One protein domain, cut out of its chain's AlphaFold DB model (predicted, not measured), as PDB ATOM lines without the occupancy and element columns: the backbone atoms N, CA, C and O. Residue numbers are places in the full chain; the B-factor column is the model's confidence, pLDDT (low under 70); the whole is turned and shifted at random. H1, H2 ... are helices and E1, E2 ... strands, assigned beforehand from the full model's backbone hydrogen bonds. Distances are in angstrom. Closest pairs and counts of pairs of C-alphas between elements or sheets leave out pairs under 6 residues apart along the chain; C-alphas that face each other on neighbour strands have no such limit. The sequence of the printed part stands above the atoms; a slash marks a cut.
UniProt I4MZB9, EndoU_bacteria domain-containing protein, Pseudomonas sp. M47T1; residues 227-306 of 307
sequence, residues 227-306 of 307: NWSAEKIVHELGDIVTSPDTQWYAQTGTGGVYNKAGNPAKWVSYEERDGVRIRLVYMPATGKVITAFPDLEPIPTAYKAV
ATOM      1  N   ASN A 227      -3.393  23.986  11.373       74.75
ATOM      2  CA  ASN A 227      -4.246  24.437  12.469       74.75
ATOM      3  C   ASN A 227      -3.484  24.747  13.771       74.75
ATOM      4  O   ASN A 227      -4.127  25.096  14.761       74.75
ATOM      5  N   TRP A 228      -2.157  24.590  13.813       77.12
ATOM      6  CA  TRP A 228      -1.342  24.958  14.971       77.12
ATOM      7  C   TRP A 228      -0.807  26.382  14.814       77.12
ATOM      8  O   TRP A 228      -0.102  26.689  13.854       77.12
ATOM      9  N   SER A 229      -1.118  27.251  15.779       75.81
ATOM     10  CA  SER A 229      -0.528  28.590  15.841       75.81
ATOM     11  C   SER A 229       0.916  28.542  16.356       75.81
ATOM     12  O   SER A 229       1.340  27.557  16.968       75.81
ATOM     13  N   ALA A 230       1.667  29.624  16.139       71.69
ATOM     14  CA  ALA A 230       3.012  29.791  16.688       71.69
ATOM     15  C   ALA A 230       3.029  29.617  18.217       71.69
ATOM     16  O   ALA A 230       3.885  28.916  18.752       71.69
ATOM     17  N   GLU A 231       2.041  30.188  18.907       74.38
ATOM     18  CA  GLU A 231       1.896  30.113  20.363       74.38
ATOM     19  C   GLU A 231       1.626  28.681  20.818       74.38
ATOM     20  O   GLU A 231       2.226  28.228  21.790       74.38
ATOM     21  N   LYS A 232       0.778  27.940  20.088       80.69
ATOM     22  CA  LYS A 232       0.557  26.518  20.372       80.69
ATOM     23  C   LYS A 232       1.858  25.736  20.237       80.69
ATOM     24  O   LYS A 232       2.189  24.986  21.142       80.69
ATOM     25  N   ILE A 233       2.603  25.915  19.144       76.69
ATOM     26  CA  ILE A 233       3.876  25.207  18.944       76.69
ATOM     27  C   ILE A 233       4.822  25.490  20.112       76.69
ATOM     28  O   ILE A 233       5.314  24.553  20.728       76.69
ATOM     29  N   VAL A 234       5.040  26.760  20.458       78.56
ATOM     30  CA  VAL A 234       5.933  27.141  21.567       78.56
ATOM     31  C   VAL A 234       5.475  26.530  22.891       78.56
ATOM     32  O   VAL A 234       6.306  25.997  23.625       78.56
ATOM     33  N   HIS A 235       4.169  26.534  23.165       79.12
ATOM     34  CA  HIS A 235       3.606  25.916  24.362       79.12
ATOM     35  C   HIS A 235       3.885  24.409  24.430       79.12
ATOM     36  O   HIS A 235       4.426  23.945  25.430       79.12
ATOM     37  N   GLU A 236       3.606  23.657  23.360       81.06
ATOM     38  CA  GLU A 236       3.860  22.208  23.319       81.06
ATOM     39  C   GLU A 236       5.350  21.885  23.514       81.06
ATOM     40  O   GLU A 236       5.708  20.905  24.167       81.06
ATOM     41  N   LEU A 237       6.242  22.717  22.964       81.94
ATOM     42  CA  LEU A 237       7.683  22.556  23.146       81.94
ATOM     43  C   LEU A 237       8.114  22.849  24.585       81.94
ATOM     44  O   LEU A 237       8.912  22.091  25.136       81.94
ATOM     45  N   GLY A 238       7.575  23.904  25.201       75.25
ATOM     46  CA  GLY A 238       7.803  24.212  26.614       75.25
ATOM     47  C   GLY A 238       7.357  23.070  27.531       75.25
ATOM     48  O   GLY A 238       8.109  22.662  28.420       75.25
ATOM     49  N   ASP A 239       6.194  22.484  27.251       79.44
ATOM     50  CA  ASP A 239       5.659  21.336  27.988       79.44
ATOM     51  C   ASP A 239       6.554  20.096  27.841       79.44
ATOM     52  O   ASP A 239       6.818  19.401  28.819       79.44
ATOM     53  N   ILE A 240       7.085  19.818  26.644       81.31
ATOM     54  CA  ILE A 240       8.058  18.728  26.448       81.31
ATOM     55  C   ILE A 240       9.346  18.997  27.241       81.31
ATOM     56  O   ILE A 240       9.898  18.076  27.839       81.31
ATOM     57  N   VAL A 241       9.845  20.234  27.269       80.38
ATOM     58  CA  VAL A 241      11.101  20.550  27.971       80.38
ATOM     59  C   VAL A 241      10.954  20.451  29.489       80.38
ATOM     60  O   VAL A 241      11.879  19.991  30.157       80.38
ATOM     61  N   THR A 242       9.811  20.864  30.039       76.69
ATOM     62  CA  THR A 242       9.601  20.941  31.496       76.69
ATOM     63  C   THR A 242       8.881  19.753  32.104       76.69
ATOM     64  O   THR A 242       8.929  19.584  33.324       76.69
ATOM     65  N   SER A 243       8.243  18.911  31.291       77.00
ATOM     66  CA  SER A 243       7.570  17.727  31.807       77.00
ATOM     67  C   SER A 243       8.583  16.744  32.413       77.00
ATOM     68  O   SER A 243       9.538  16.340  31.740       77.00
ATOM     69  N   PRO A 244       8.366  16.296  33.665       77.81
ATOM     70  CA  PRO A 244       9.189  15.261  34.284       77.81
ATOM     71  C   PRO A 244       9.012  13.891  33.612       77.81
ATOM     72  O   PRO A 244       9.843  13.007  33.813       77.81
ATOM     73  N   ASP A 245       7.952  13.719  32.819       83.06
ATOM     74  CA  ASP A 245       7.626  12.467  32.135       83.06
ATOM     75  C   ASP A 245       8.243  12.380  30.729       83.06
ATOM     76  O   ASP A 245       8.141  11.340  30.076       83.06
ATOM     77  N   THR A 246       8.892  13.448  30.248       85.25
ATOM     78  CA  THR A 246       9.500  13.467  28.914       85.25
ATOM     79  C   THR A 246      10.616  12.436  28.804       85.25
ATOM     80  O   THR A 246      11.626  12.492  29.514       85.25
ATOM     81  N   GLN A 247      10.489  11.524  27.836       90.69
ATOM     82  CA  GLN A 247      11.533  10.540  27.582       90.69
ATOM     83  C   GLN A 247      12.647  11.130  26.713       90.69
ATOM     84  O   GLN A 247      12.554  11.214  25.487       90.69
ATOM     85  N   TRP A 248      13.770  11.450  27.350       87.50
ATOM     86  CA  TRP A 248      14.971  11.921  26.668       87.50
ATOM     87  C   TRP A 248      15.860  10.780  26.185       87.50
ATOM     88  O   TRP A 248      15.994   9.740  26.832       87.50
ATOM     89  N   TYR A 249      16.537  11.008  25.068       89.25
ATOM     90  CA  TYR A 249      17.562  10.135  24.524       89.25
ATOM     91  C   TYR A 249      18.852  10.911  24.267       89.25
ATOM     92  O   TYR A 249      18.836  12.053  23.816       89.25
ATOM     93  N   ALA A 250      19.998  10.284  24.507       87.69
ATOM     94  CA  ALA A 250      21.290  10.882  24.220       87.69
ATOM     95  C   ALA A 250      21.520  10.928  22.702       87.69
ATOM     96  O   ALA A 250      21.779   9.894  22.081       87.69
ATOM     97  N   GLN A 251      21.466  12.125  22.114       82.19
ATOM     98  CA  GLN A 251      21.857  12.340  20.721       82.19
ATOM     99  C   GLN A 251      23.379  12.459  20.596       82.19
ATOM    100  O   GLN A 251      23.968  11.993  19.621       82.19
ATOM    101  N   THR A 252      24.033  13.063  21.592       79.38
ATOM    102  CA  THR A 252      25.495  13.085  21.707       79.38
ATOM    103  C   THR A 252      25.949  12.627  23.092       79.38
ATOM    104  O   THR A 252      25.271  12.817  24.100       79.38
ATOM    105  N   GLY A 253      27.130  12.005  23.153       77.62
ATOM    106  CA  GLY A 253      27.702  11.516  24.406       77.62
ATOM    107  C   GLY A 253      27.001  10.268  24.955       77.62
ATOM    108  O   GLY A 253      26.582   9.390  24.205       77.62
ATOM    109  N   THR A 254      26.949  10.152  26.284       77.88
ATOM    110  CA  THR A 254      26.424   8.972  27.000       77.88
ATOM    111  C   THR A 254      25.193   9.283  27.851       77.88
ATOM    112  O   THR A 254      24.894   8.521  28.764       77.88
ATOM    113  N   GLY A 255      24.506  10.397  27.574       74.81
ATOM    114  CA  GLY A 255      23.324  10.840  28.327       74.81
ATOM    115  C   GLY A 255      23.621  11.719  29.543       74.81
ATOM    116  O   GLY A 255      22.714  12.035  30.292       74.81
ATOM    117  N   GLY A 256      24.875  12.134  29.742       72.69
ATOM    118  CA  GLY A 256      25.205  13.181  30.710       72.69
ATOM    119  C   GLY A 256      24.869  14.577  30.184       72.69
ATOM    120  O   GLY A 256      24.538  14.743  29.011       72.69
ATOM    121  N   VAL A 257      25.005  15.578  31.057       68.81
ATOM    122  CA  VAL A 257      24.819  17.005  30.729       68.81
ATOM    123  C   VAL A 257      25.930  17.528  29.801       68.81
ATOM    124  O   VAL A 257      25.684  18.356  28.925       68.81
ATOM    125  N   TYR A 258      27.133  16.962  29.921       71.00
ATOM    126  CA  TYR A 258      28.275  17.201  29.038       71.00
ATOM    127  C   TYR A 258      28.732  15.895  28.382       71.00
ATOM    128  O   TYR A 258      28.548  14.799  28.921       71.00
ATOM    129  N   ASN A 259      29.348  16.000  27.206       75.06
ATOM    130  CA  ASN A 259      30.002  14.870  26.558       75.06
ATOM    131  C   ASN A 259      31.434  14.663  27.097       75.06
ATOM    132  O   ASN A 259      31.940  15.444  27.900       75.06
ATOM    133  N   LYS A 260      32.123  13.611  26.634       68.75
ATOM    134  CA  LYS A 260      33.498  13.289  27.077       68.75
ATOM    135  C   LYS A 260      34.531  14.387  26.784       68.75
ATOM    136  O   LYS A 260      35.594  14.368  27.390       68.75
ATOM    137  N   ALA A 261      34.238  15.293  25.854       68.88
ATOM    138  CA  ALA A 261      35.093  16.424  25.506       68.88
ATOM    139  C   ALA A 261      34.767  17.691  26.323       68.88
ATOM    140  O   ALA A 261      35.351  18.733  26.060       68.88
ATOM    141  N   GLY A 262      33.831  17.624  27.279       67.75
ATOM    142  CA  GLY A 262      33.412  18.774  28.085       67.75
ATOM    143  C   GLY A 262      32.427  19.715  27.385       67.75
ATOM    144  O   GLY A 262      32.024  20.710  27.973       67.75
ATOM    145  N   ASN A 263      31.991  19.401  26.161       68.56
ATOM    146  CA  ASN A 263      30.996  20.208  25.451       68.56
ATOM    147  C   ASN A 263      29.574  19.854  25.916       68.56
ATOM    148  O   ASN A 263      29.329  18.680  26.226       68.56
ATOM    149  N   PRO A 264      28.622  20.809  25.907       69.25
ATOM    150  CA  PRO A 264      27.211  20.535  26.162       69.25
ATOM    151  C   PRO A 264      26.704  19.339  25.350       69.25
ATOM    152  O   PRO A 264      26.882  19.263  24.129       69.25
ATOM    153  N   ALA A 265      26.103  18.369  26.036       74.94
ATOM    154  CA  ALA A 265      25.479  17.237  25.375       74.94
ATOM    155  C   ALA A 265      24.155  17.666  24.733       74.94
ATOM    156  O   ALA A 265      23.502  18.602  25.183       74.94
ATOM    157  N   LYS A 266      23.753  16.954  23.682       82.44
ATOM    158  CA  LYS A 266      22.447  17.112  23.046       82.44
ATOM    159  C   LYS A 266      21.589  15.924  23.428       82.44
ATOM    160  O   LYS A 266      21.974  14.773  23.193       82.44
ATOM    161  N   TRP A 267      20.448  16.210  24.025       85.31
ATOM    162  CA  TRP A 267      19.386  15.253  24.270       85.31
ATOM    163  C   TRP A 267      18.304  15.458  23.218       85.31
ATOM    164  O   TRP A 267      18.101  16.565  22.729       85.31
ATOM    165  N   VAL A 268      17.649  14.378  22.826       92.25
ATOM    166  CA  VAL A 268      16.553  14.400  21.865       92.25
ATOM    167  C   VAL A 268      15.350  13.692  22.459       92.25
ATOM    168  O   VAL A 268      15.509  12.651  23.091       92.25
ATOM    169  N   SER A 269      14.167  14.252  22.260       91.88
ATOM    170  CA  SER A 269      12.897  13.636  22.625       91.88
ATOM    171  C   SER A 269      12.015  13.448  21.390       91.88
ATOM    172  O   SER A 269      12.215  14.127  20.382       91.88
ATOM    173  N   TYR A 270      11.084  12.497  21.470       91.38
ATOM    174  CA  TYR A 270      10.165  12.084  20.403       91.38
ATOM    175  C   TYR A 270       8.737  11.968  20.953       91.38
ATOM    176  O   TYR A 270       8.131  10.898  20.926       91.38
ATOM    177  N   GLU A 271       8.234  13.064  21.509       88.38
ATOM    178  CA  GLU A 271       6.924  13.125  22.158       88.38
ATOM    179  C   GLU A 271       5.789  13.269  21.144       88.38
ATOM    180  O   GLU A 271       5.963  13.859  20.079       88.38
ATOM    181  N   GLU A 272       4.605  12.765  21.484       89.19
ATOM    182  CA  GLU A 272       3.388  12.983  20.700       89.19
ATOM    183  C   GLU A 272       2.493  14.018  21.389       89.19
ATOM    184  O   GLU A 272       2.261  13.939  22.599       89.19
ATOM    185  N   ARG A 273       1.998  14.992  20.619       84.44
ATOM    186  CA  ARG A 273       1.056  16.032  21.055       84.44
ATOM    187  C   ARG A 273      -0.017  16.207  19.987       84.44
ATOM    188  O   ARG A 273       0.308  16.397  18.820       84.44
ATOM    189  N   ASP A 274      -1.287  16.062  20.361       85.56
ATOM    190  CA  ASP A 274      -2.447  16.057  19.450       85.56
ATOM    191  C   ASP A 274      -2.255  15.224  18.161       85.56
ATOM    192  O   ASP A 274      -2.640  15.639  17.066       85.56
ATOM    193  N   GLY A 275      -1.635  14.042  18.271       84.75
ATOM    194  CA  GLY A 275      -1.375  13.152  17.131       84.75
ATOM    195  C   GLY A 275      -0.205  13.572  16.229       84.75
ATOM    196  O   GLY A 275       0.021  12.953  15.189       84.75
ATOM    197  N   VAL A 276       0.553  14.604  16.608       86.19
ATOM    198  CA  VAL A 276       1.799  15.015  15.951       86.19
ATOM    199  C   VAL A 276       2.970  14.525  16.781       86.19
ATOM    200  O   VAL A 276       3.136  14.925  17.932       86.19
ATOM    201  N   ARG A 277       3.822  13.687  16.191       89.88
ATOM    202  CA  ARG A 277       5.076  13.289  16.829       89.88
ATOM    203  C   ARG A 277       6.153  14.338  16.560       89.88
ATOM    204  O   ARG A 277       6.495  14.609  15.409       89.88
ATOM    205  N   ILE A 278       6.684  14.919  17.625       88.56
ATOM    206  CA  ILE A 278       7.626  16.032  17.603       88.56
ATOM    207  C   ILE A 278       8.996  15.520  18.021       88.56
ATOM    208  O   ILE A 278       9.164  14.963  19.106       88.56
ATOM    209  N   ARG A 279       9.997  15.759  17.176       89.75
ATOM    210  CA  ARG A 279      11.397  15.604  17.549       89.75
ATOM    211  C   ARG A 279      11.918  16.922  18.095       89.75
ATOM    212  O   ARG A 279      11.961  17.900  17.356       89.75
ATOM    213  N   LEU A 280      12.360  16.934  19.350       90.88
ATOM    214  CA  LEU A 280      12.897  18.120  20.027       90.88
ATOM    215  C   LEU A 280      14.337  17.855  20.467       90.88
ATOM    216  O   LEU A 280      14.596  16.848  21.119       90.88
ATOM    217  N   VAL A 281      15.273  18.740  20.110       87.56
ATOM    218  CA  VAL A 281      16.683  18.668  20.529       87.56
ATOM    219  C   VAL A 281      16.979  19.728  21.585       87.56
ATOM    220  O   VAL A 281      16.812  20.919  21.334       87.56
ATOM    221  N   TYR A 282      17.479  19.297  22.737       82.88
ATOM    222  CA  TYR A 282      17.705  20.111  23.928       82.88
ATOM    223  C   TYR A 282      19.142  19.968  24.443       82.88
ATOM    224  O   TYR A 282      19.735  18.890  24.370       82.88
ATOM    225  N   MET A 283      19.715  21.050  24.968       79.19
ATOM    226  CA  MET A 283      21.007  21.055  25.654       79.19
ATOM    227  C   MET A 283      20.800  21.313  27.149       79.19
ATOM    228  O   MET A 283      20.656  22.470  27.548       79.19
ATOM    229  N   PRO A 284      20.852  20.272  27.998       69.75
ATOM    230  CA  PRO A 284      20.609  20.414  29.436       69.75
ATOM    231  C   PRO A 284      21.634  21.304  30.143       69.75
ATOM    232  O   PRO A 284      21.309  21.915  31.150       69.75
ATOM    233  N   ALA A 285      22.862  21.411  29.623       61.03
ATOM    234  CA  ALA A 285      23.911  22.225  30.243       61.03
ATOM    235  C   ALA A 285      23.609  23.727  30.205       61.03
ATOM    236  O   ALA A 285      24.124  24.477  31.026       61.03
ATOM    237  N   THR A 286      22.824  24.163  29.219       64.94
ATOM    238  CA  THR A 286      22.555  25.581  28.955       64.94
ATOM    239  C   THR A 286      21.067  25.907  28.980       64.94
ATOM    240  O   THR A 286      20.708  27.043  28.709       64.94
ATOM    241  N   GLY A 287      20.193  24.919  29.191       66.69
ATOM    242  CA  GLY A 287      18.746  25.108  29.096       66.69
ATOM    243  C   GLY A 287      18.217  25.361  27.680       66.69
ATOM    244  O   GLY A 287      17.066  25.745  27.535       66.69
ATOM    245  N   LYS A 288      19.030  25.144  26.637       72.88
ATOM    246  CA  LYS A 288      18.737  25.619  25.275       72.88
ATOM    247  C   LYS A 288      17.995  24.573  24.439       72.88
ATOM    248  O   LYS A 288      18.482  23.448  24.295       72.88
ATOM    249  N   VAL A 289      16.898  24.953  23.793       77.38
ATOM    250  CA  VAL A 289      16.260  24.193  22.710       77.38
ATOM    251  C   VAL A 289      16.964  24.520  21.392       77.38
ATOM    252  O   VAL A 289      16.926  25.633  20.886       77.38
ATOM    253  N   ILE A 290      17.636  23.534  20.802       77.81
ATOM    254  CA  ILE A 290      18.364  23.726  19.540       77.81
ATOM    255  C   ILE A 290      17.413  23.793  18.352       77.81
ATOM    256  O   ILE A 290      17.596  24.622  17.470       77.81
ATOM    257  N   THR A 291      16.453  22.875  18.287       84.25
ATOM    258  CA  THR A 291      15.482  22.782  17.195       84.25
ATOM    259  C   THR A 291      14.345  21.852  17.602       84.25
ATOM    260  O   THR A 291      14.538  20.971  18.448       84.25
ATOM    261  N   ALA A 292      13.179  22.017  16.983       85.31
ATOM    262  CA  ALA A 292      12.057  21.111  17.141       85.31
ATOM    263  C   ALA A 292      11.183  21.086  15.886       85.31
ATOM    264  O   ALA A 292      10.916  22.133  15.300       85.31
ATOM    265  N   PHE A 293      10.738  19.898  15.477       85.50
ATOM    266  CA  PHE A 293       9.923  19.738  14.274       85.50
ATOM    267  C   PHE A 293       9.129  18.427  14.258       85.50
ATOM    268  O   PHE A 293       9.527  17.463  14.920       85.50
ATOM    269  N   PRO A 294       8.033  18.347  13.480       86.06
ATOM    270  CA  PRO A 294       7.331  17.093  13.249       86.06
ATOM    271  C   PRO A 294       8.228  16.087  12.539       86.06
ATOM    272  O   PRO A 294       8.765  16.355  11.463       86.06
ATOM    273  N   ASP A 295       8.368  14.913  13.128       85.56
ATOM    274  CA  ASP A 295       9.193  13.832  12.609       85.56
ATOM    275  C   ASP A 295       8.350  12.561  12.675       85.56
ATOM    276  O   ASP A 295       7.829  12.245  13.742       85.56
ATOM    277  N   LEU A 296       8.237  11.806  11.580       83.94
ATOM    278  CA  LEU A 296       7.531  10.515  11.529       83.94
ATOM    279  C   LEU A 296       8.487   9.309  11.435       83.94
ATOM    280  O   LEU A 296       8.041   8.164  11.453       83.94
ATOM    281  N   GLU A 297       9.801   9.534  11.361       83.31
ATOM    282  CA  GLU A 297      10.812   8.483  11.220       83.31
ATOM    283  C   GLU A 297      11.023   7.685  12.516       83.31
ATOM    284  O   GLU A 297      11.076   8.255  13.597       83.31
ATOM    285  N   PRO A 298      11.195   6.360  12.500       82.44
ATOM    286  CA  PRO A 298      11.410   5.604  13.737       82.44
ATOM    287  C   PRO A 298      12.590   6.152  14.562       82.44
ATOM    288  O   PRO A 298      13.607   6.572  14.007       82.44
ATOM    289  N   ILE A 299      12.466   6.119  15.895       83.69
ATOM    290  CA  ILE A 299      13.544   6.549  16.799       83.69
ATOM    291  C   ILE A 299      14.808   5.734  16.472       83.69
ATOM    292  O   ILE A 299      14.739   4.499  16.452       83.69
ATOM    293  N   PRO A 300      15.964   6.378  16.224       84.25
ATOM    294  CA  PRO A 300      17.200   5.662  15.941       84.25
ATOM    295  C   PRO A 300      17.560   4.684  17.065       84.25
ATOM    296  O   PRO A 300      17.735   5.077  18.216       84.25
ATOM    297  N   THR A 301      17.750   3.407  16.727       84.38
ATOM    298  CA  THR A 301      18.045   2.337  17.701       84.38
ATOM    299  C   THR A 301      19.377   2.515  18.435       84.38
ATOM    300  O   THR A 301      19.605   1.891  19.469       84.38
ATOM    301  N   ALA A 302      20.265   3.363  17.910       85.06
ATOM    302  CA  ALA A 302      21.542   3.701  18.530       85.06
ATOM    303  C   ALA A 302      21.403   4.654  19.729       85.06
ATOM    304  O   ALA A 302      22.337   4.773  20.528       85.06
ATOM    305  N   TYR A 303      20.272   5.351  19.852       84.50
ATOM    306  CA  TYR A 303      20.068   6.313  20.921       84.50
ATOM    307  C   TYR A 303      19.772   5.619  22.247       84.50
ATOM    308  O   TYR A 303      18.961   4.700  22.341       84.50
ATOM    309  N   LYS A 304      20.453   6.080  23.297       85.12
ATOM    310  CA  LYS A 304      20.289   5.556  24.653       85.12
ATOM    311  C   LYS A 304      19.342   6.453  25.426       85.12
ATOM    312  O   LYS A 304      19.554   7.662  25.440       85.12
ATOM    313  N   ALA A 305      18.349   5.858  26.079       87.94
ATOM    314  CA  ALA A 305      17.485   6.579  27.003       87.94
ATOM    315  C   ALA A 305      18.327   7.240  28.104       87.94
ATOM    316  O   ALA A 305      19.231   6.613  28.670       87.94
ATOM    317  N   VAL A 306      18.033   8.505  28.369       83.44
ATOM    318  CA  VAL A 306      18.545   9.247  29.518       83.44
ATOM    319  C   VAL A 306      17.596   8.991  30.689       83.44
ATOM    320  O   VAL A 306      16.387   8.864  30.486       83.44
TER     321      VAL A 306
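AT A GLANCE: This is residues 227 to 306 of the 307 residues of the protein "EndoU_bacteria domain-containing protein" of Pseudomonas sp. M47T1 (UniProt I4MZB9). A strongly twisted sheet of four strands has one helix, H1, packed on one face; the long loop of residues 251 to 266 reaches out at one end of the body, and residues 227 to 232, which include the first residues of H1, stand free at the other. After E4, the last stretch, residues 295 to 306, loops back to the E1 edge of the sheet, where residues 304 to 305 pair with E1. The printed part has 80 residues with one named helix and four named strands, in the order H1, E1, E2, E3, E4 along the chain; the sheet's order is E1, E2, E3, E4, all antiparallel. The class is mixed, helices and strands, with under half of the residues, 38, in named elements. The whole is compact, with a radius of gyration of the C-alphas of 12.7 A, yet elongated in outline, spanning 42 by 26 by 20 A.

HOW THE PARTS SIT: E1, residues 248 to 250, E2, residues 267 to 273, E3, residues 276 to 283, and E4, residues 288 to 294, form a meander, each strand the antiparallel neighbour of the one before. From edge to edge the strands' lines turn by 73 degrees. The inner strands E2 and E3 form a hairpin at 154 degrees between their directions, with N 271 and O 278 3.2 A apart and N 278 and O 271 2.8 A apart, within hydrogen-bond range. E3 and E4 form a hairpin at 162 degrees, with N 281 and O 291 2.9 A apart. E1 and E2 form a hairpin at 149 degrees, with N 249 and O 268 2.8 A apart. The edge strands E1 and E4 are apart. H1, residues 230 to 242, is on the sheet, in two layers, a helix on one face of a sheet. Its closest C-alphas to E2 are those of Ile 240 and Glu 271, 7.1 A; to E3, those of Leu 237 and Leu 280, 7.5 A. In H1 every O i to N i+4 pair is within hydrogen-bond range.

IN THESE COORDINATES: E3 is the longest strand by residues, 22.4 A from first to last C-alpha; E2 and E4 measure 18.6 A each, and E1 6.9 A. H1 is 18.5 A long, beginning at C-alpha 230 (3.012, 29.791, 16.688). E4 ends at C-alpha 294 (7.331, 17.093, 13.249).

THE WHOLE: The two C-alphas farthest apart are those of Asn 227 and Ala 261, 42.2 A. The printed part has no cut. The link from E1 to E2, 16 residues, is long; the other three are tight. Mean pLDDT of the printed part is 80.5; residues 257, 260 to 264 and 284 to 287 are under 70.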